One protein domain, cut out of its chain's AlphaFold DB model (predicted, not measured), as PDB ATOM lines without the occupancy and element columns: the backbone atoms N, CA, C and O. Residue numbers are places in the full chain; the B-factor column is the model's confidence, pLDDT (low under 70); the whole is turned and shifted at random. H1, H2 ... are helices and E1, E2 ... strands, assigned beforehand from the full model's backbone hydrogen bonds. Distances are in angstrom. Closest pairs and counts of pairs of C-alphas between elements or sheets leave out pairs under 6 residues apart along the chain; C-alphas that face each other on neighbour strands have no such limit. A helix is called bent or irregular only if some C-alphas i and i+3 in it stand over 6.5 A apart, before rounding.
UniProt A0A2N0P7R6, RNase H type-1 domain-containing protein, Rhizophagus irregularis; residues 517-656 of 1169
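This is residues 517 to 656 of the 1169 residues of the protein "RNase H type-1 domain-containing protein" of Rhizophagus irregularis (UniProt A0A2N0P7R6). Look first for one strongly twisted, branched sheet, with E2 and E3 nearest its middle and E2 bending sharply; the long helix H2 packs across E1 and E2, and E4, E8 and E7 carry the sheet on from the last residues of E3. The short helix H1 lies far from the middle, reached through the long loop 575 to 592. The 140 printed residues include eight named strands and two named helices, in the order E1 E2 E3 E4 H1 E5 E6 E7 E8 H2, and the neighbour strands are antiparallel. The class is mixed, helices and strands; the whole is compact, with a radius of gyration of the C-alphas of 14.7 A and spans of 39 by 38 by 32 A.

Find C-alpha 527 at (195.078, 227.810, 221.714), where E1 begins; it runs 21.4 A to residue 534. E2, residues 537 to 548, covers 25.6 A and bends by 91 degrees at residue 545. E3 follows as residues 553 to 561, 24.5 A, then E4 as residues 570 to 574. Next come H1, residues 593 to 598, E5, residues 602 to 606, and E6, residues 610 to 612. E7 is residues 626 to 628 and E8 residues 632 to 635. H2, residues 640 to 655, runs 23.5 A to C-alpha 655 at (185.385, 227.838, 199.131).

E1 to E4 form a meander, each strand the antiparallel neighbour of the one before. In the hairpin E1 and E2, look at N 530 and O 541, 2.8 A apart; on the other side of E1 is E6, with N 529 and O 611 at 2.9 A. E2 and E3 show N 544 and O 557 at 2.8 A. E3 has E2 on one side and both E4 and E5 on the other: N 560 and O 573 are 2.9 A apart, N 554 and O 605 2.8 A. E4 has E3 on one side and E8 on the other side, with N 572 and O 633 of E4 and E8 2.8 A apart; E8 has E4 on one side and the edge strand E7 on the other side, and in the hairpin E7 and E8 N 626 and O 634 are 2.9 A apart. H2 is on the sheet, over E1 and E2, at a height over the sheet of 9.1 A; the C-alphas of Ala 540 and Gln 644, the closest of E2 and H2, are 5.7 A apart. On the local plane it stands at 62 degrees to E1, only just across the strands. H1 is not on the sheet and is apart from H2. In H1 and H2 every O i to N i+4 pair is within hydrogen-bond range.

The two C-alphas farthest apart, of Gln 594 and Gln 656, are 44.7 A apart. The printed part has no cut. The links E4 to H1 and E6 to E7 are long. Mean pLDDT of the printed part is 71.9; 55 residues are under 70, among them 580 to 590, 613 to 630 and 649 to 656.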
ATOM      1  N   PRO A 517     195.154 232.113 210.274       69.25
ATOM      2  CA  PRO A 517     195.712 230.786 210.049       69.25
ATOM      3  C   PRO A 517     196.982 230.592 210.880       69.25
ATOM      4  O   PRO A 517     197.725 231.541 211.145       69.25
ATOM      5  N   VAL A 518     197.233 229.357 211.303       71.62
ATOM      6  CA  VAL A 518     198.492 229.021 211.972       71.62
ATOM      7  C   VAL A 518     199.623 229.130 210.949       71.62
ATOM      8  O   VAL A 518     199.581 228.510 209.891       71.62
ATOM      9  N   ILE A 519     200.645 229.926 211.261       67.75
ATOM     10  CA  ILE A 519     201.850 230.087 210.432       67.75
ATOM     11  C   ILE A 519     203.050 229.390 211.080       67.75
ATOM     12  O   ILE A 519     203.060 229.167 212.293       67.75
ATOM     13  N   ALA A 520     204.084 229.087 210.287       54.84
ATOM     14  CA  ALA A 520     205.271 228.333 210.713       54.84
ATOM     15  C   ALA A 520     205.978 228.889 211.973       54.84
ATOM     16  O   ALA A 520     206.592 228.126 212.710       54.84
ATOM     17  N   ASN A 521     205.815 230.186 212.278       57.38
ATOM     18  CA  ASN A 521     206.422 230.871 213.431       57.38
ATOM     19  C   ASN A 521     205.485 231.035 214.651       57.38
ATOM     20  O   ASN A 521     205.714 231.891 215.508       57.38
ATOM     21  N   THR A 522     204.399 230.264 214.742       65.81
ATOM     22  CA  THR A 522     203.457 230.356 215.873       65.81
ATOM     23  C   THR A 522     204.099 229.824 217.166       65.81
ATOM     24  O   THR A 522     204.708 228.758 217.165       65.81
ATOM     25  N   ARG A 523     203.963 230.555 218.288       66.88
ATOM     26  CA  ARG A 523     204.529 230.172 219.603       66.88
ATOM     27  C   ARG A 523     204.021 228.792 220.079       66.88
ATOM     28  O   ARG A 523     202.932 228.362 219.692       66.88
ATOM     29  N   LYS A 524     204.789 228.120 220.952       71.62
ATOM     30  CA  LYS A 524     204.347 226.923 221.704       71.62
ATOM     31  C   LYS A 524     203.184 227.310 222.636       71.62
ATOM     32  O   LYS A 524     203.170 228.414 223.175       71.62
ATOM     33  N   ASP A 525     202.224 226.406 222.812       76.06
ATOM     34  CA  ASP A 525     201.074 226.481 223.728       76.06
ATOM     35  C   ASP A 525     199.973 227.497 223.388       76.06
ATOM     36  O   ASP A 525     199.178 227.899 224.246       76.06
ATOM     37  N   VAL A 526     199.861 227.858 222.110       77.81
ATOM     38  CA  VAL A 526     198.814 228.744 221.591       77.81
ATOM     39  C   VAL A 526     197.510 227.962 221.400       77.81
ATOM     40  O   VAL A 526     197.512 226.955 220.692       77.81
ATOM     41  N   PRO A 527     196.384 228.400 221.989       79.44
ATOM     42  CA  PRO A 527     195.078 227.810 221.714       79.44
ATOM     43  C   PRO A 527     194.667 228.012 220.252       79.44
ATOM     44  O   PRO A 527     194.760 229.118 219.715       79.44
ATOM     45  N   ILE A 528     194.196 226.941 219.625       81.25
ATOM     46  CA  ILE A 528     193.822 226.881 218.212       81.25
ATOM     47  C   ILE A 528     192.544 226.070 218.027       81.25
ATOM     48  O   ILE A 528     192.153 225.284 218.889       81.25
ATOM     49  N   VAL A 529     191.905 226.266 216.883       83.25
ATOM     50  CA  VAL A 529     190.835 225.409 216.371       83.25
ATOM     51  C   VAL A 529     191.387 224.703 215.147       83.25
ATOM     52  O   VAL A 529     192.048 225.326 214.313       83.25
ATOM     53  N   ILE A 530     191.167 223.399 215.089       83.31
ATOM     54  CA  ILE A 530     191.690 222.498 214.078       83.31
ATOM     55  C   ILE A 530     190.517 221.863 213.362       83.31
ATOM     56  O   ILE A 530     189.573 221.377 213.984       83.31
ATOM     57  N   GLU A 531     190.608 221.840 212.047       79.06
ATOM     58  CA  GLU A 531     189.674 221.124 211.212       79.06
ATOM     59  C   GLU A 531     190.098 219.675 211.010       79.06
ATOM     60  O   GLU A 531     191.231 219.375 210.621       79.06
ATOM     61  N   LEU A 532     189.143 218.784 211.256       77.81
ATOM     62  CA  LEU A 532     189.278 217.354 211.054       77.81
ATOM     63  C   LEU A 532     188.118 216.859 210.195       77.81
ATOM     64  O   LEU A 532     186.961 217.223 210.403       77.81
ATOM     65  N   ASN A 533     188.444 216.041 209.200       71.25
ATOM     66  CA  ASN A 533     187.456 215.364 208.374       71.25
ATOM     67  C   ASN A 533     187.275 213.946 208.917       71.25
ATOM     68  O   ASN A 533     188.150 213.098 208.748       71.25
ATOM     69  N   THR A 534     186.154 213.703 209.587       65.06
ATOM     70  CA  THR A 534     185.820 212.401 210.171       65.06
ATOM     71  C   THR A 534     184.550 211.878 209.510       65.06
ATOM     72  O   THR A 534     183.476 212.468 209.653       65.06
ATOM     73  N   GLY A 535     184.669 210.782 208.754       61.72
ATOM     74  CA  GLY A 535     183.526 210.112 208.121       61.72
ATOM     75  C   GLY A 535     182.806 210.937 207.044       61.72
ATOM     76  O   GLY A 535     181.599 210.798 206.885       61.72
ATOM     77  N   GLY A 536     183.513 211.834 206.344       61.47
ATOM     78  CA  GLY A 536     182.927 212.712 205.319       61.47
ATOM     79  C   GLY A 536     182.231 213.959 205.876       61.47
ATOM     80  O   GLY A 536     181.740 214.780 205.104       61.47
ATOM     81  N   SER A 537     182.222 214.129 207.203       60.75
ATOM     82  CA  SER A 537     181.737 215.329 207.879       60.75
ATOM     83  C   SER A 537     182.902 216.139 208.445       60.75
ATOM     84  O   SER A 537     183.855 215.606 209.016       60.75
ATOM     85  N   LEU A 538     182.824 217.450 208.257       68.88
ATOM     86  CA  LEU A 538     183.842 218.393 208.683       68.88
ATOM     87  C   LEU A 538     183.577 218.830 210.126       68.88
ATOM     88  O   LEU A 538     182.498 219.347 210.412       68.88
ATOM     89  N   GLN A 539     184.542 218.652 211.026       74.94
ATOM     90  CA  GLN A 539     184.397 219.015 212.438       74.94
ATOM     91  C   GLN A 539     185.504 219.968 212.897       74.94
ATOM     92  O   GLN A 539     186.671 219.821 212.533       74.94
ATOM     93  N   ALA A 540     185.122 220.951 213.718       79.56
ATOM     94  CA  ALA A 540     186.031 221.898 214.354       79.56
ATOM     95  C   ALA A 540     186.362 221.428 215.778       79.56
ATOM     96  O   ALA A 540     185.492 221.380 216.651       79.56
ATOM     97  N   VAL A 541     187.631 221.102 216.008       84.56
ATOM     98  CA  VAL A 541     188.148 220.546 217.261       84.56
ATOM     99  C   VAL A 541     189.110 221.537 217.912       84.56
ATOM    100  O   VAL A 541     189.850 222.242 217.228       84.56
ATOM    101  N   PHE A 542     189.115 221.623 219.241       86.38
ATOM    102  CA  PHE A 542     189.993 222.547 219.955       86.38
ATOM    103  C   PHE A 542     191.370 221.928 220.206       86.38
ATOM    104  O   PHE A 542     191.503 220.747 220.517       86.38
ATOM    105  N   GLY A 543     192.418 222.739 220.121       85.44
ATOM    106  CA  GLY A 543     193.774 222.283 220.383       85.44
ATOM    107  C   GLY A 543     194.690 223.359 220.951       85.44
ATOM    108  O   GLY A 543     194.328 224.528 221.075       85.44
ATOM    109  N   ARG A 544     195.910 222.953 221.297       84.38
ATOM    110  CA  ARG A 544     197.021 223.829 221.689       84.38
ATOM    111  C   ARG A 544     198.258 223.503 220.863       84.38
ATOM    112  O   ARG A 544     198.669 222.347 220.842       84.38
ATOM    113  N   THR A 545     198.874 224.489 220.215       83.06
ATOM    114  CA  THR A 545     200.095 224.280 219.418       83.06
ATOM    115  C   THR A 545     201.213 223.693 220.281       83.06
ATOM    116  O   THR A 545     201.446 224.145 221.400       83.06
ATOM    117  N   ARG A 546     201.937 222.690 219.778       84.56
ATOM    118  CA  ARG A 546     203.136 222.156 220.448       84.56
ATOM    119  C   ARG A 546     204.381 222.347 219.602       84.56
ATOM    120  O   ARG A 546     205.381 222.845 220.113       84.56
ATOM    121  N   LYS A 547     204.311 221.989 218.321       80.25
ATOM    122  CA  LYS A 547     205.425 222.115 217.377       80.25
ATOM    123  C   LYS A 547     204.881 222.365 215.974       80.25
ATOM    124  O   LYS A 547     203.883 221.758 215.596       80.25
ATOM    125  N   VAL A 548     205.530 223.244 215.217       78.56
ATOM    126  CA  VAL A 548     205.278 223.422 213.781       78.56
ATOM    127  C   VAL A 548     206.567 223.060 213.058       78.56
ATOM    128  O   VAL A 548     207.631 223.563 213.416       78.56
ATOM    129  N   LEU A 549     206.493 222.122 212.118       77.94
ATOM    130  CA  LEU A 549     207.657 221.608 211.402       77.94
ATOM    131  C   LEU A 549     207.906 222.404 210.105       77.94
ATOM    132  O   LEU A 549     206.964 222.968 209.536       77.94
ATOM    133  N   PRO A 550     209.159 222.430 209.605       68.00
ATOM    134  CA  PRO A 550     209.467 222.940 208.270       68.00
ATOM    135  C   PRO A 550     208.581 222.247 207.222       68.00
ATOM    136  O   PRO A 550     208.466 221.026 207.232       68.00
ATOM    137  N   GLY A 551     207.916 223.019 206.357       69.44
ATOM    138  CA  GLY A 551     206.934 222.499 205.390       69.44
ATOM    139  C   GLY A 551     205.464 222.619 205.816       69.44
ATOM    140  O   GLY A 551     204.586 222.272 205.035       69.44
ATOM    141  N   GLY A 552     205.176 223.155 207.009       74.25
ATOM    142  CA  GLY A 552     203.812 223.531 207.406       74.25
ATOM    143  C   GLY A 552     203.018 222.447 208.136       74.25
ATOM    144  O   GLY A 552     201.823 222.622 208.336       74.25
ATOM    145  N   LEU A 553     203.643 221.353 208.583       82.25
ATOM    146  CA  LEU A 553     202.973 220.346 209.413       82.25
ATOM    147  C   LEU A 553     202.875 220.824 210.874       82.25
ATOM    148  O   LEU A 553     203.878 221.178 211.495       82.25
ATOM    149  N   LEU A 554     201.666 220.828 211.429       84.62
ATOM    150  CA  LEU A 554     201.345 221.250 212.789       84.62
ATOM    151  C   LEU A 554     201.086 220.036 213.687       84.62
ATOM    152  O   LEU A 554     200.233 219.203 213.388       84.62
ATOM    153  N   ILE A 555     201.755 220.010 214.841       85.06
ATOM    154  CA  ILE A 555     201.466 219.097 215.948       85.06
ATOM    155  C   ILE A 555     200.849 219.903 217.091       85.06
ATOM    156  O   ILE A 555     201.464 220.831 217.634       85.06
ATOM    157  N   ALA A 556     199.635 219.529 217.477       86.75
ATOM    158  CA  ALA A 556     198.865 220.171 218.528       86.75
ATOM    159  C   ALA A 556     198.417 219.165 219.593       86.75
ATOM    160  O   ALA A 556     198.193 218.003 219.299       86.75
ATOM    161  N   MET A 557     198.253 219.602 220.837       86.25
ATOM    162  CA  MET A 557     197.572 218.825 221.875       86.25
ATOM    163  C   MET A 557     196.062 219.005 221.738       86.25
ATOM    164  O   MET A 557     195.605 220.144 221.653       86.25
ATOM    165  N   HIS A 558     195.304 217.911 221.755       87.88
ATOM    166  CA  HIS A 558     193.843 217.951 221.712       87.88
ATOM    167  C   HIS A 558     193.266 218.454 223.044       87.88
ATOM    168  O   HIS A 558     193.658 217.999 224.125       87.88
ATOM    169  N   MET A 559     192.324 219.390 222.958       86.12
ATOM    170  CA  MET A 559     191.609 219.974 224.089       86.12
ATOM    171  C   MET A 559     190.107 219.701 223.953       86.12
ATOM    172  O   MET A 559     189.559 219.848 222.864       86.12
ATOM    173  N   ILE A 560     189.436 219.372 225.059       84.62
ATOM    174  CA  ILE A 560     187.981 219.164 225.114       84.62
ATOM    175  C   ILE A 560     187.305 220.236 225.982       84.62
ATOM    176  O   ILE A 560     187.888 220.662 226.983       84.62
ATOM    177  N   PRO A 561     186.107 220.715 225.611       84.12
ATOM    178  CA  PRO A 561     185.348 221.644 226.440       84.12
ATOM    179  C   PRO A 561     184.707 220.929 227.643       84.12
ATOM    180  O   PRO A 561     184.109 219.870 227.480       84.12
ATOM    181  N   ILE A 562     184.819 221.518 228.840       81.81
ATOM    182  CA  ILE A 562     184.117 221.071 230.065       81.81
ATOM    183  C   ILE A 562     182.724 221.696 230.138       81.81
ATOM    184  O   ILE A 562     181.759 221.069 230.565       81.81
ATOM    185  N   THR A 563     182.640 222.970 229.767       78.06
ATOM    186  CA  THR A 563     181.374 223.689 229.670       78.06
ATOM    187  C   THR A 563     180.617 223.215 228.444       78.06
ATOM    188  O   THR A 563     181.224 222.815 227.443       78.06
ATOM    189  N   THR A 564     179.289 223.293 228.489       73.56
ATOM    190  CA  THR A 564     178.516 223.094 227.269       73.56
ATOM    191  C   THR A 564     178.944 224.147 226.253       73.56
ATOM    192  O   THR A 564     179.345 225.265 226.587       73.56
ATOM    193  N   ILE A 565     178.903 223.778 224.980       68.00
ATOM    194  CA  ILE A 565     179.338 224.652 223.887       68.00
ATOM    195  C   ILE A 565     178.484 225.948 223.849       68.00
ATOM    196  O   ILE A 565     178.966 226.975 223.366       68.00
ATOM    197  N   GLU A 566     177.278 225.910 224.438       66.56
ATOM    198  CA  GLU A 566     176.306 227.008 224.581       66.56
ATOM    199  C   GLU A 566     176.569 227.951 225.787       66.56
ATOM    200  O   GLU A 566     175.922 229.000 225.891       66.56
ATOM    201  N   ASP A 567     177.488 227.603 226.699       71.31
ATOM    202  CA  ASP A 567     177.788 228.394 227.903       71.31
ATOM    203  C   ASP A 567     178.619 229.652 227.599       71.31
ATOM    204  O   ASP A 567     179.399 229.716 226.645       71.31
ATOM    205  N   LYS A 568     178.485 230.666 228.465       70.62
ATOM    206  CA  LYS A 568     179.148 231.980 228.344       70.62
ATOM    207  C   LYS A 568     180.675 231.920 228.381       70.62
ATOM    208  O   LYS A 568     181.328 232.747 227.748       70.62
ATOM    209  N   ASP A 569     181.227 231.021 229.189       79.44
ATOM    210  CA  ASP A 569     182.658 230.919 229.457       79.44
ATOM    211  C   ASP A 569     183.164 229.583 228.917       79.44
ATOM    212  O   ASP A 569     182.883 228.540 229.497       79.44
ATOM    213  N   LEU A 570     183.927 229.588 227.825       81.81
ATOM    214  CA  LEU A 570     184.531 228.364 227.309       81.81
ATOM    215  C   LEU A 570     185.668 227.914 228.231       81.81
ATOM    216  O   LEU A 570     186.704 228.582 228.330       81.81
ATOM    217  N   ILE A 571     185.497 226.751 228.856       84.38
ATOM    218  CA  ILE A 571     186.542 226.096 229.643       84.38
ATOM    219  C   ILE A 571     187.040 224.874 228.881       84.38
ATOM    220  O   ILE A 571     186.275 223.946 228.639       84.38
ATOM    221  N   LEU A 572     188.324 224.863 228.529       85.81
ATOM    222  CA  LEU A 572     188.985 223.741 227.867       85.81
ATOM    223  C   LEU A 572     189.893 222.993 228.844       85.81
ATOM    224  O   LEU A 572     190.673 223.621 229.565       85.81
ATOM    225  N   GLU A 573     189.870 221.666 228.796       87.00
ATOM    226  CA  GLU A 573     190.837 220.793 229.468       87.00
ATOM    227  C   GLU A 573     191.534 219.842 228.499       87.00
ATOM    228  O   GLU A 573     191.110 219.657 227.356       87.00
ATOM    229  N   LYS A 574     192.654 219.267 228.946       85.12
ATOM    230  CA  LYS A 574     193.388 218.270 228.165       85.12
ATOM    231  C   LYS A 574     192.497 217.053 227.895       85.12
ATOM    232  O   LYS A 574     191.870 216.518 228.807       85.12
ATOM    233  N   CYS A 575     192.474 216.585 226.650       85.62
ATOM    234  CA  CYS A 575     191.847 215.306 226.336       85.62
ATOM    235  C   CYS A 575     192.670 214.170 226.968       85.62
ATOM    236  O   CYS A 575     193.884 214.131 226.777       85.62
ATOM    237  N   GLN A 576     192.025 213.245 227.689       82.44
ATOM    238  CA  GLN A 576     192.689 212.096 228.337       82.44
ATOM    239  C   GLN A 576     192.949 210.914 227.379       82.44
ATOM    240  O   GLN A 576     193.499 209.900 227.796       82.44
ATOM    241  N   GLY A 577     192.573 211.050 226.104       77.44
ATOM    242  CA  GLY A 577     192.658 210.008 225.080       77.44
ATOM    243  C   GLY A 577     191.323 209.858 224.354       77.44
ATOM    244  O   GLY A 577     190.277 209.739 224.987       77.44
ATOM    245  N   CYS A 578     191.341 209.906 223.022       77.19
ATOM    246  CA  CYS A 578     190.150 209.733 222.190       77.19
ATOM    247  C   CYS A 578     190.519 209.046 220.872       77.19
ATOM    248  O   CYS A 578     191.679 209.060 220.472       77.19
ATOM    249  N   ASN A 579     189.524 208.519 220.157       70.00
ATOM    250  CA  ASN A 579     189.734 207.821 218.882       70.00
ATOM    251  C   ASN A 579     190.051 208.753 217.701       70.00
ATOM    252  O   ASN A 579     190.241 208.286 216.584       70.00
ATOM    253  N   ILE A 580     190.068 210.070 217.920       67.94
ATOM    254  CA  ILE A 580     190.268 211.063 216.861       67.94
ATOM    255  C   ILE A 580     191.747 211.113 216.449       67.94
ATOM    256  O   ILE A 580     192.045 211.512 215.325       67.94
ATOM    257  N   THR A 581     192.679 210.703 217.325       64.81
ATOM    258  CA  THR A 581     194.114 210.833 217.060       64.81
ATOM    259  C   THR A 581     195.027 209.871 217.824       64.81
ATOM    260  O   THR A 581     194.676 209.388 218.899       64.81
ATOM    261  N   THR A 582     196.238 209.624 217.302       62.97
ATOM    262  CA  THR A 582     197.215 208.706 217.913       62.97
ATOM    263  C   THR A 582     198.663 209.208 217.808       62.97
ATOM    264  O   THR A 582     199.007 210.005 216.940       62.97
ATOM    265  N   TRP A 583     199.525 208.728 218.713       69.94
ATOM    266  CA  TRP A 583     200.979 208.963 218.694       69.94
ATOM    267  C   TRP A 583     201.730 208.143 217.635       69.94
ATOM    268  O   TRP A 583     202.930 208.350 217.464       69.94
ATOM    269  N   LEU A 584     201.038 207.225 216.948       66.00
ATOM    270  CA  LEU A 584     201.623 206.245 216.025       66.00
ATOM    271  C   LEU A 584     202.397 206.907 214.874       66.00
ATOM    272  O   LEU A 584     203.413 206.370 214.446       66.00
ATOM    273  N   ASP A 585     201.981 208.104 214.456       61.06
ATOM    274  CA  ASP A 585     202.570 208.823 213.320       61.06
ATOM    275  C   ASP A 585     203.638 209.868 213.720       61.06
ATOM    276  O   ASP A 585     204.126 210.616 212.870       61.06
ATOM    277  N   VAL A 586     204.016 209.959 215.006       67.38
ATOM    278  CA  VAL A 586     204.997 210.948 215.499       67.38
ATOM    279  C   VAL A 586     206.296 210.269 215.954       67.38
ATOM    280  O   VAL A 586     206.277 209.508 216.926       67.38
ATOM    281  N   PRO A 587     207.456 210.589 215.343       68.50
ATOM    282  CA  PRO A 587     208.740 209.993 215.719       68.50
ATOM    283  C   PRO A 587     209.097 210.194 217.202       68.50
ATOM    284  O   PRO A 587     208.902 211.278 217.762       68.50
ATOM    285  N   GLU A 588     209.675 209.170 217.840       65.94
ATOM    286  CA  GLU A 588     210.123 209.203 219.250       65.94
ATOM    287  C   GLU A 588     211.120 210.321 219.550       65.94
ATOM    288  O   GLU A 588     211.029 210.958 220.595       65.94
ATOM    289  N   ALA A 589     211.980 210.670 218.593       67.31
ATOM    290  CA  ALA A 589     212.948 211.755 218.740       67.31
ATOM    291  C   ALA A 589     212.323 213.165 218.838       67.31
ATOM    292  O   ALA A 589     213.016 214.124 219.178       67.31
ATOM    293  N   MET A 590     211.032 213.343 218.518       69.31
ATOM    294  CA  MET A 590     210.414 214.676 218.477       69.31
ATOM    295  C   MET A 590     209.932 215.206 219.832       69.31
ATOM    296  O   MET A 590     209.807 216.430 219.957       69.31
ATOM    297  N   PHE A 591     209.669 214.322 220.804       74.38
ATOM    298  CA  PHE A 591     209.164 214.639 222.145       74.38
ATOM    299  C   PHE A 591     209.801 213.710 223.182       74.38
ATOM    300  O   PHE A 591     209.856 212.504 222.968       74.38
ATOM    301  N   SER A 592     210.221 214.246 224.330       73.06
ATOM    302  CA  SER A 592     210.765 213.415 225.418       73.06
ATOM    303  C   SER A 592     209.707 212.471 226.021       73.06
ATOM    304  O   SER A 592     208.512 212.777 225.999       73.06
ATOM    305  N   ASN A 593     210.125 211.361 226.647       68.19
ATOM    306  CA  ASN A 593     209.211 210.453 227.368       68.19
ATOM    307  C   ASN A 593     208.389 211.183 228.449       68.19
ATOM    308  O   ASN A 593     207.203 210.904 228.632       68.19
ATOM    309  N   GLN A 594     208.981 212.187 229.108       67.94
ATOM    310  CA  GLN A 594     208.258 213.065 230.033       67.94
ATOM    311  C   GLN A 594     207.206 213.937 229.326       67.94
ATOM    312  O   GLN A 594     206.115 214.112 229.863       67.94
ATOM    313  N   GLU A 595     207.474 214.466 228.129       70.00
ATOM    314  CA  GLU A 595     206.485 215.239 227.361       70.00
ATOM    315  C   GLU A 595     205.342 214.368 226.825       70.00
ATOM    316  O   GLU A 595     204.187 214.784 226.920       70.00
ATOM    317  N   ARG A 596     205.634 213.150 226.342       72.44
ATOM    318  CA  ARG A 596     204.610 212.182 225.904       72.44
ATOM    319  C   ARG A 596     203.660 211.805 227.043       72.44
ATOM    320  O   ARG A 596     202.451 211.824 226.852       72.44
ATOM    321  N   SER A 597     204.180 211.582 228.256       69.56
ATOM    322  CA  SER A 597     203.349 211.291 229.440       69.56
ATOM    323  C   SER A 597     202.415 212.443 229.852       69.56
ATOM    324  O   SER A 597     201.370 212.218 230.457       69.56
ATOM    325  N   ARG A 598     202.769 213.691 229.511       72.31
ATOM    326  CA  ARG A 598     201.999 214.901 229.847       72.31
ATOM    327  C   ARG A 598     200.964 215.284 228.785       72.31
ATOM    328  O   ARG A 598     200.142 216.163 229.046       72.31
ATOM    329  N   ILE A 599     201.007 214.670 227.602       76.19
ATOM    330  CA  ILE A 599     200.150 214.988 226.456       76.19
ATOM    331  C   ILE A 599     199.426 213.696 226.034       76.19
ATOM    332  O   ILE A 599     199.938 212.938 225.213       76.19
ATOM    333  N   PRO A 600     198.225 213.422 226.571       74.69
ATOM    334  CA  PRO A 600     197.563 212.133 226.354       74.69
ATOM    335  C   PRO A 600     197.067 211.952 224.913       74.69
ATOM    336  O   PRO A 600     196.880 210.832 224.452       74.69
ATOM    337  N   CYS A 601     196.840 213.056 224.192       84.69
ATOM    338  CA  CYS A 601     196.198 213.065 222.882       84.69
ATOM    339  C   CYS A 601     196.745 214.219 222.019       84.69
ATOM    340  O   CYS A 601     196.750 215.380 222.447       84.69
ATOM    341  N   ILE A 602     197.212 213.907 220.805       85.00
ATOM    342  CA  ILE A 602     197.823 214.869 219.870       85.00
ATOM    343  C   ILE A 602     197.108 214.890 218.527       85.00
ATOM    344  O   ILE A 602     196.761 213.839 218.042       85.00
ATOM    345  N   ILE A 603     196.927 216.043 217.894       85.50
ATOM    346  CA  ILE A 603     196.405 216.185 216.532       85.50
ATOM    347  C   ILE A 603     197.558 216.603 215.623       85.50
ATOM    348  O   ILE A 603     198.207 217.620 215.881       85.50
ATOM    349  N   MET A 604     197.797 215.833 214.561       82.31
ATOM    350  CA  MET A 604     198.744 216.177 213.505       82.31
ATOM    351  C   MET A 604     197.970 216.551 212.241       82.31
ATOM    352  O   MET A 604     197.140 215.782 211.764       82.31
ATOM    353  N   THR A 605     198.192 217.757 211.728       81.25
ATOM    354  CA  THR A 605     197.488 218.277 210.547       81.25
ATOM    355  C   THR A 605     198.363 219.282 209.806       81.25
ATOM    356  O   THR A 605     199.390 219.721 210.318       81.25
ATOM    357  N   ASP A 606     197.960 219.683 208.609       81.00
ATOM    358  CA  ASP A 606     198.564 220.823 207.923       81.00
ATOM    359  C   ASP A 606     198.181 222.123 208.657       81.00
ATOM    360  O   ASP A 606     197.021 222.321 209.028       81.00
ATOM    361  N   ALA A 607     199.142 223.022 208.868       78.94
ATOM    362  CA  ALA A 607     198.934 224.309 209.523       78.94
ATOM    363  C   ALA A 607     197.842 225.149 208.835       78.94
ATOM    364  O   ALA A 607     197.165 225.924 209.510       78.94
ATOM    365  N   LYS A 608     197.589 224.942 207.532       76.00
ATOM    366  CA  LYS A 608     196.477 225.582 206.803       76.00
ATOM    367  C   LYS A 608     195.085 225.169 207.301       76.00
ATOM    368  O   LYS A 608     194.137 225.930 207.128       76.00
ATOM    369  N   ASN A 609     194.965 223.994 207.926       80.12
ATOM    370  CA  ASN A 609     193.719 223.463 208.492       80.12
ATOM    371  C   ASN A 609     193.524 223.877 209.960       80.12
ATOM    372  O   ASN A 609     192.592 223.424 210.623       80.12
ATOM    373  N   ALA A 610     194.420 224.701 210.501       81.56
ATOM    374  CA  ALA A 610     194.338 225.181 211.865       81.56
ATOM    375  C   ALA A 610     194.344 226.702 211.895       81.56
ATOM    376  O   ALA A 610     194.958 227.384 211.070       81.56
ATOM    377  N   SER A 611     193.650 227.268 212.869       78.44
ATOM    378  CA  SER A 611     193.612 228.712 213.037       78.44
ATOM    379  C   SER A 611     193.548 229.127 214.493       78.44
ATOM    380  O   SER A 611     192.982 228.446 215.347       78.44
ATOM    381  N   THR A 612     194.134 230.285 214.772       74.25
ATOM    382  CA  THR A 612     194.019 230.951 216.066       74.25
ATOM    383  C   THR A 612     192.766 231.828 216.070       74.25
ATOM    384  O   THR A 612     192.407 232.437 215.061       74.25
ATOM    385  N   PHE A 613     192.096 231.913 217.218       67.50
ATOM    386  CA  PHE A 613     190.826 232.635 217.361       67.50
ATOM    387  C   PHE A 613     190.941 233.925 218.206       67.50
ATOM    388  O   PHE A 613     189.942 234.433 218.701       67.50
ATOM    389  N   SER A 614     192.149 234.498 218.363       59.34
ATOM    390  CA  SER A 614     192.386 235.757 219.104       59.34
ATOM    391  C   SER A 614     192.995 236.850 218.216       59.34
ATOM    392  O   SER A 614     194.185 236.828 217.902       59.34
ATOM    393  N   ARG A 615     192.182 237.864 217.897       49.19
ATOM    394  CA  ARG A 615     192.422 238.900 216.877       49.19
ATOM    395  C   ARG A 615     193.607 239.854 217.104       49.19
ATOM    396  O   ARG A 615     194.158 240.349 216.134       49.19
ATOM    397  N   ASN A 616     193.968 240.190 218.348       45.72
ATOM    398  CA  ASN A 616     194.658 241.472 218.607       45.72
ATOM    399  C   ASN A 616     195.891 241.456 219.531       45.72
ATOM    400  O   ASN A 616     196.313 242.531 219.951       45.72
ATOM    401  N   LYS A 617     196.456 240.310 219.942       54.12
ATOM    402  CA  LYS A 617     197.362 240.332 221.120       54.12
ATOM    403  C   LYS A 617     198.638 239.492 221.096       54.12
ATOM    404  O   LYS A 617     199.437 239.630 222.019       54.12
ATOM    405  N   TRP A 618     198.915 238.733 220.036       46.50
ATOM    406  CA  TRP A 618     200.163 237.957 219.950       46.50
ATOM    407  C   TRP A 618     201.403 238.792 219.592       46.50
ATOM    408  O   TRP A 618     202.519 238.330 219.811       46.50
ATOM    409  N   GLN A 619     201.217 240.039 219.143       38.84
ATOM    410  CA  GLN A 619     202.309 241.006 218.981       38.84
ATOM    411  C   GLN A 619     202.628 241.791 220.279       38.84
ATOM    412  O   GLN A 619     203.772 242.189 220.446       38.84
ATOM    413  N   ASN A 620     201.682 241.931 221.236       36.88
ATOM    414  CA  ASN A 620     201.807 242.841 222.404       36.88
ATOM    415  C   ASN A 620     201.618 242.202 223.812       36.88
ATOM    416  O   ASN A 620     201.497 242.926 224.796       36.88
ATOM    417  N   GLY A 621     201.577 240.871 223.960       41.19
ATOM    418  CA  GLY A 621     201.848 240.203 225.253       41.19
ATOM    419  C   GLY A 621     200.740 240.124 226.325       41.19
ATOM    420  O   GLY A 621     201.041 239.725 227.444       41.19
ATOM    421  N   ILE A 622     199.468 240.435 226.039       44.44
ATOM    422  CA  ILE A 622     198.367 240.293 227.025       44.44
ATOM    423  C   ILE A 622     197.517 239.043 226.711       44.44
ATOM    424  O   ILE A 622     196.806 239.019 225.704       44.44
ATOM    425  N   ASN A 623     197.537 238.028 227.584       53.50
ATOM    426  CA  ASN A 623     196.707 236.818 227.460       53.50
ATOM    427  C   ASN A 623     195.252 237.099 227.893       53.50
ATOM    428  O   ASN A 623     195.011 237.620 228.976       53.50
ATOM    429  N   HIS A 624     194.272 236.768 227.045       55.38
ATOM    430  CA  HIS A 624     192.830 236.921 227.330       55.38
ATOM    431  C   HIS A 624     192.146 235.652 227.851       55.38
ATOM    432  O   HIS A 624     190.927 235.641 228.035       55.38
ATOM    433  N   TYR A 625     192.936 234.605 228.063       59.19
ATOM    434  CA  TYR A 625     192.532 233.379 228.720       59.19
ATOM    435  C   TYR A 625     193.253 233.279 230.058       59.19
ATOM    436  O   TYR A 625     194.417 233.671 230.171       59.19
ATOM    437  N   ASN A 626     192.570 232.727 231.051       67.12
ATOM    438  CA  ASN A 626     193.192 232.409 232.325       67.12
ATOM    439  C   ASN A 626     193.640 230.953 232.282       67.12
ATOM    440  O   ASN A 626     192.859 230.057 231.953       67.12
ATOM    441  N   ILE A 627     194.914 230.728 232.585       66.12
ATOM    442  CA  ILE A 627     195.445 229.389 232.818       66.12
ATOM    443  C   ILE A 627     195.146 229.048 234.280       66.12
ATOM    444  O   ILE A 627     195.623 229.736 235.179       66.12
ATOM    445  N   LEU A 628     194.356 228.002 234.514       62.59
ATOM    446  CA  LEU A 628     194.128 227.441 235.847       62.59
ATOM    447  C   LEU A 628     194.939 226.149 235.966       62.59
ATOM    448  O   LEU A 628     194.539 225.097 235.466       62.59
ATOM    449  N   GLY A 629     196.115 226.253 236.594       62.31
ATOM    450  CA  GLY A 629     197.094 225.162 236.667       62.31
ATOM    451  C   GLY A 629     197.664 224.766 235.295       62.31
ATOM    452  O   GLY A 629     197.476 225.462 234.306       62.31
ATOM    453  N   ASN A 630     198.346 223.623 235.196       59.00
ATOM    454  CA  ASN A 630     198.973 223.190 233.934       59.00
ATOM    455  C   ASN A 630     197.987 222.607 232.897       59.00
ATOM    456  O   ASN A 630     198.414 222.208 231.813       59.00
ATOM    457  N   GLU A 631     196.683 222.544 233.199       70.31
ATOM    458  CA  GLU A 631     195.762 221.634 232.493       70.31
ATOM    459  C   GLU A 631     194.463 222.265 231.974       70.31
ATOM    460  O   GLU A 631     193.870 221.705 231.050       70.31
ATOM    461  N   LYS A 632     194.032 223.423 232.502       81.38
ATOM    462  CA  LYS A 632     192.761 224.067 232.119       81.38
ATOM    463  C   LYS A 632     192.949 225.487 231.587       81.38
ATOM    464  O   LYS A 632     193.798 226.245 232.059       81.38
ATOM    465  N   ILE A 633     192.135 225.845 230.598       78.56
ATOM    466  CA  ILE A 633     192.095 227.168 229.964       78.56
ATOM    467  C   ILE A 633     190.683 227.713 230.074       78.56
ATOM    468  O   ILE A 633     189.753 227.050 229.628       78.56
ATOM    469  N   ILE A 634     190.525 228.928 230.589       79.00
ATOM    470  CA  ILE A 634     189.234 229.620 230.593       79.00
ATOM    471  C   ILE A 634     189.280 230.799 229.634       79.00
ATOM    472  O   ILE A 634     190.156 231.658 229.753       79.00
ATOM    473  N   PHE A 635     188.299 230.875 228.740       77.88
ATOM    474  CA  PHE A 635     188.006 232.034 227.908       77.88
ATOM    475  C   PHE A 635     186.758 232.742 228.451       77.88
ATOM    476  O   PHE A 635     185.643 232.448 228.019       77.88
ATOM    477  N   PRO A 636     186.915 233.686 229.396       72.00
ATOM    478  CA  PRO A 636     185.770 234.313 230.043       72.00
ATOM    479  C   PRO A 636     184.987 235.161 229.037       72.00
ATOM    480  O   PRO A 636     185.583 236.011 228.371       72.00
ATOM    481  N   GLY A 637     183.677 234.969 228.939       73.38
ATOM    482  CA  GLY A 637     182.761 235.693 228.066       73.38
ATOM    483  C   GLY A 637     182.763 235.251 226.605       73.38
ATOM    484  O   GLY A 637     182.217 235.987 225.794       73.38
ATOM    485  N   ILE A 638     183.391 234.133 226.242       75.69
ATOM    486  CA  ILE A 638     183.373 233.595 224.875       75.69
ATOM    487  C   ILE A 638     182.802 232.179 224.914       75.69
ATOM    488  O   ILE A 638     183.339 231.336 225.631       75.69
ATOM    489  N   SER A 639     181.771 231.912 224.113       78.62
ATOM    490  CA  SER A 639     181.188 230.574 223.971       78.62
ATOM    491  C   SER A 639     182.029 229.664 223.069       78.62
ATOM    492  O   SER A 639     182.693 230.110 222.128       78.62
ATOM    493  N   GLY A 640     181.994 228.351 223.320       73.81
ATOM    494  CA  GLY A 640     182.615 227.371 222.418       73.81
ATOM    495  C   GLY A 640     181.944 227.352 221.047       73.81
ATOM    496  O   GLY A 640     182.603 227.168 220.022       73.81
ATOM    497  N   GLN A 641     180.637 227.609 221.031       75.44
ATOM    498  CA  GLN A 641     179.825 227.536 219.833       75.44
ATOM    499  C   GLN A 641     180.230 228.550 218.781       75.44
ATOM    500  O   GLN A 641     180.402 228.204 217.613       75.44
ATOM    501  N   ILE A 642     180.362 229.814 219.186       74.00
ATOM    502  CA  ILE A 642     180.614 230.894 218.240       74.00
ATOM    503  C   ILE A 642     181.950 230.684 217.528       74.00
ATOM    504  O   ILE A 642     182.093 231.031 216.358       74.00
ATOM    505  N   ILE A 643     182.924 230.082 218.219       74.44
ATOM    506  CA  ILE A 643     184.232 229.762 217.658       74.44
ATOM    507  C   ILE A 643     184.089 228.689 216.572       74.44
ATOM    508  O   ILE A 643     184.626 228.869 215.478       74.44
ATOM    509  N   GLN A 644     183.339 227.618 216.844       74.56
ATOM    510  CA  GLN A 644     183.070 226.565 215.861       74.56
ATOM    511  C   GLN A 644     182.284 227.099 214.658       74.56
ATOM    512  O   GLN A 644     182.672 226.847 213.519       74.56
ATOM    513  N   GLU A 645     181.230 227.888 214.890       74.88
ATOM    514  CA  GLU A 645     180.438 228.502 213.820       74.88
ATOM    515  C   GLU A 645     181.306 229.401 212.939       74.88
ATOM    516  O   GLU A 645     181.374 229.192 211.731       74.88
ATOM    517  N   ASN A 646     182.017 230.369 213.526       72.00
ATOM    518  CA  ASN A 646     182.875 231.280 212.768       72.00
ATOM    519  C   ASN A 646     183.886 230.517 211.907       72.00
ATOM    520  O   ASN A 646     184.124 230.904 210.766       72.00
ATOM    521  N   PHE A 647     184.458 229.434 212.442       72.19
ATOM    522  CA  PHE A 647     185.415 228.595 211.729       72.19
ATOM    523  C   PHE A 647     184.785 227.876 210.526       72.19
ATOM    524  O   PHE A 647     185.331 227.926 209.424       72.19
ATOM    525  N   ILE A 648     183.604 227.275 210.699       70.44
ATOM    526  CA  ILE A 648     182.865 226.620 209.609       70.44
ATOM    527  C   ILE A 648     182.480 227.639 208.524       70.44
ATOM    528  O   ILE A 648     182.694 227.401 207.334       70.44
ATOM    529  N   TYR A 649     181.957 228.801 208.924       67.38
ATOM    530  CA  TYR A 649     181.532 229.846 207.990       67.38
ATOM    531  C   TYR A 649     182.709 230.505 207.245       67.38
ATOM    532  O   TYR A 649     182.573 230.769 206.051       67.38
ATOM    533  N   ASP A 650     183.868 230.724 207.882       66.88
ATOM    534  CA  ASP A 650     185.097 231.216 207.220       66.88
ATOM    535  C   ASP A 650     185.555 230.280 206.092       66.88
ATOM    536  O   ASP A 650     186.011 230.720 205.034       66.88
ATOM    537  N   ARG A 651     185.368 228.971 206.271       65.56
ATOM    538  CA  ARG A 651     185.707 227.992 205.242       65.56
ATOM    539  C   ARG A 651     184.729 228.000 204.074       65.56
ATOM    540  O   ARG A 651     185.169 228.005 202.926       65.56
ATOM    541  N   ILE A 652     183.425 228.060 204.354       62.03
ATOM    542  CA  ILE A 652     182.391 228.226 203.318       62.03
ATOM    543  C   ILE A 652     182.674 229.501 202.503       62.03
ATOM    544  O   ILE A 652     182.622 229.475 201.275       62.03
ATOM    545  N   LEU A 653     183.073 230.591 203.175       60.41
ATOM    546  CA  LEU A 653     183.482 231.852 202.548       60.41
ATOM    547  C   LEU A 653     184.694 231.693 201.618       60.41
ATOM    548  O   LEU A 653     184.684 232.229 200.509       60.41
ATOM    549  N   LYS A 654     185.732 230.963 202.049       60.44
ATOM    550  CA  LYS A 654     186.929 230.686 201.233       60.44
ATOM    551  C   LYS A 654     186.624 229.784 200.030       60.44
ATOM    552  O   LYS A 654     187.208 229.991 198.971       60.44
ATOM    553  N   GLN A 655     185.725 228.810 200.179       57.47
ATOM    554  CA  GLN A 655     185.385 227.838 199.131       57.47
ATOM    555  C   GLN A 655     184.395 228.380 198.092       57.47
ATOM    556  O   GLN A 655     184.513 228.051 196.914       57.47
ATOM    557  N   GLN A 656     183.440 229.225 198.494       54.06
ATOM    558  CA  GLN A 656     182.442 229.809 197.587       54.06
ATOM    559  C   GLN A 656     182.328 231.336 197.753       54.06
ATOM    560  O   GLN A 656     181.292 231.850 198.188       54.06
TER     561      GLN A 656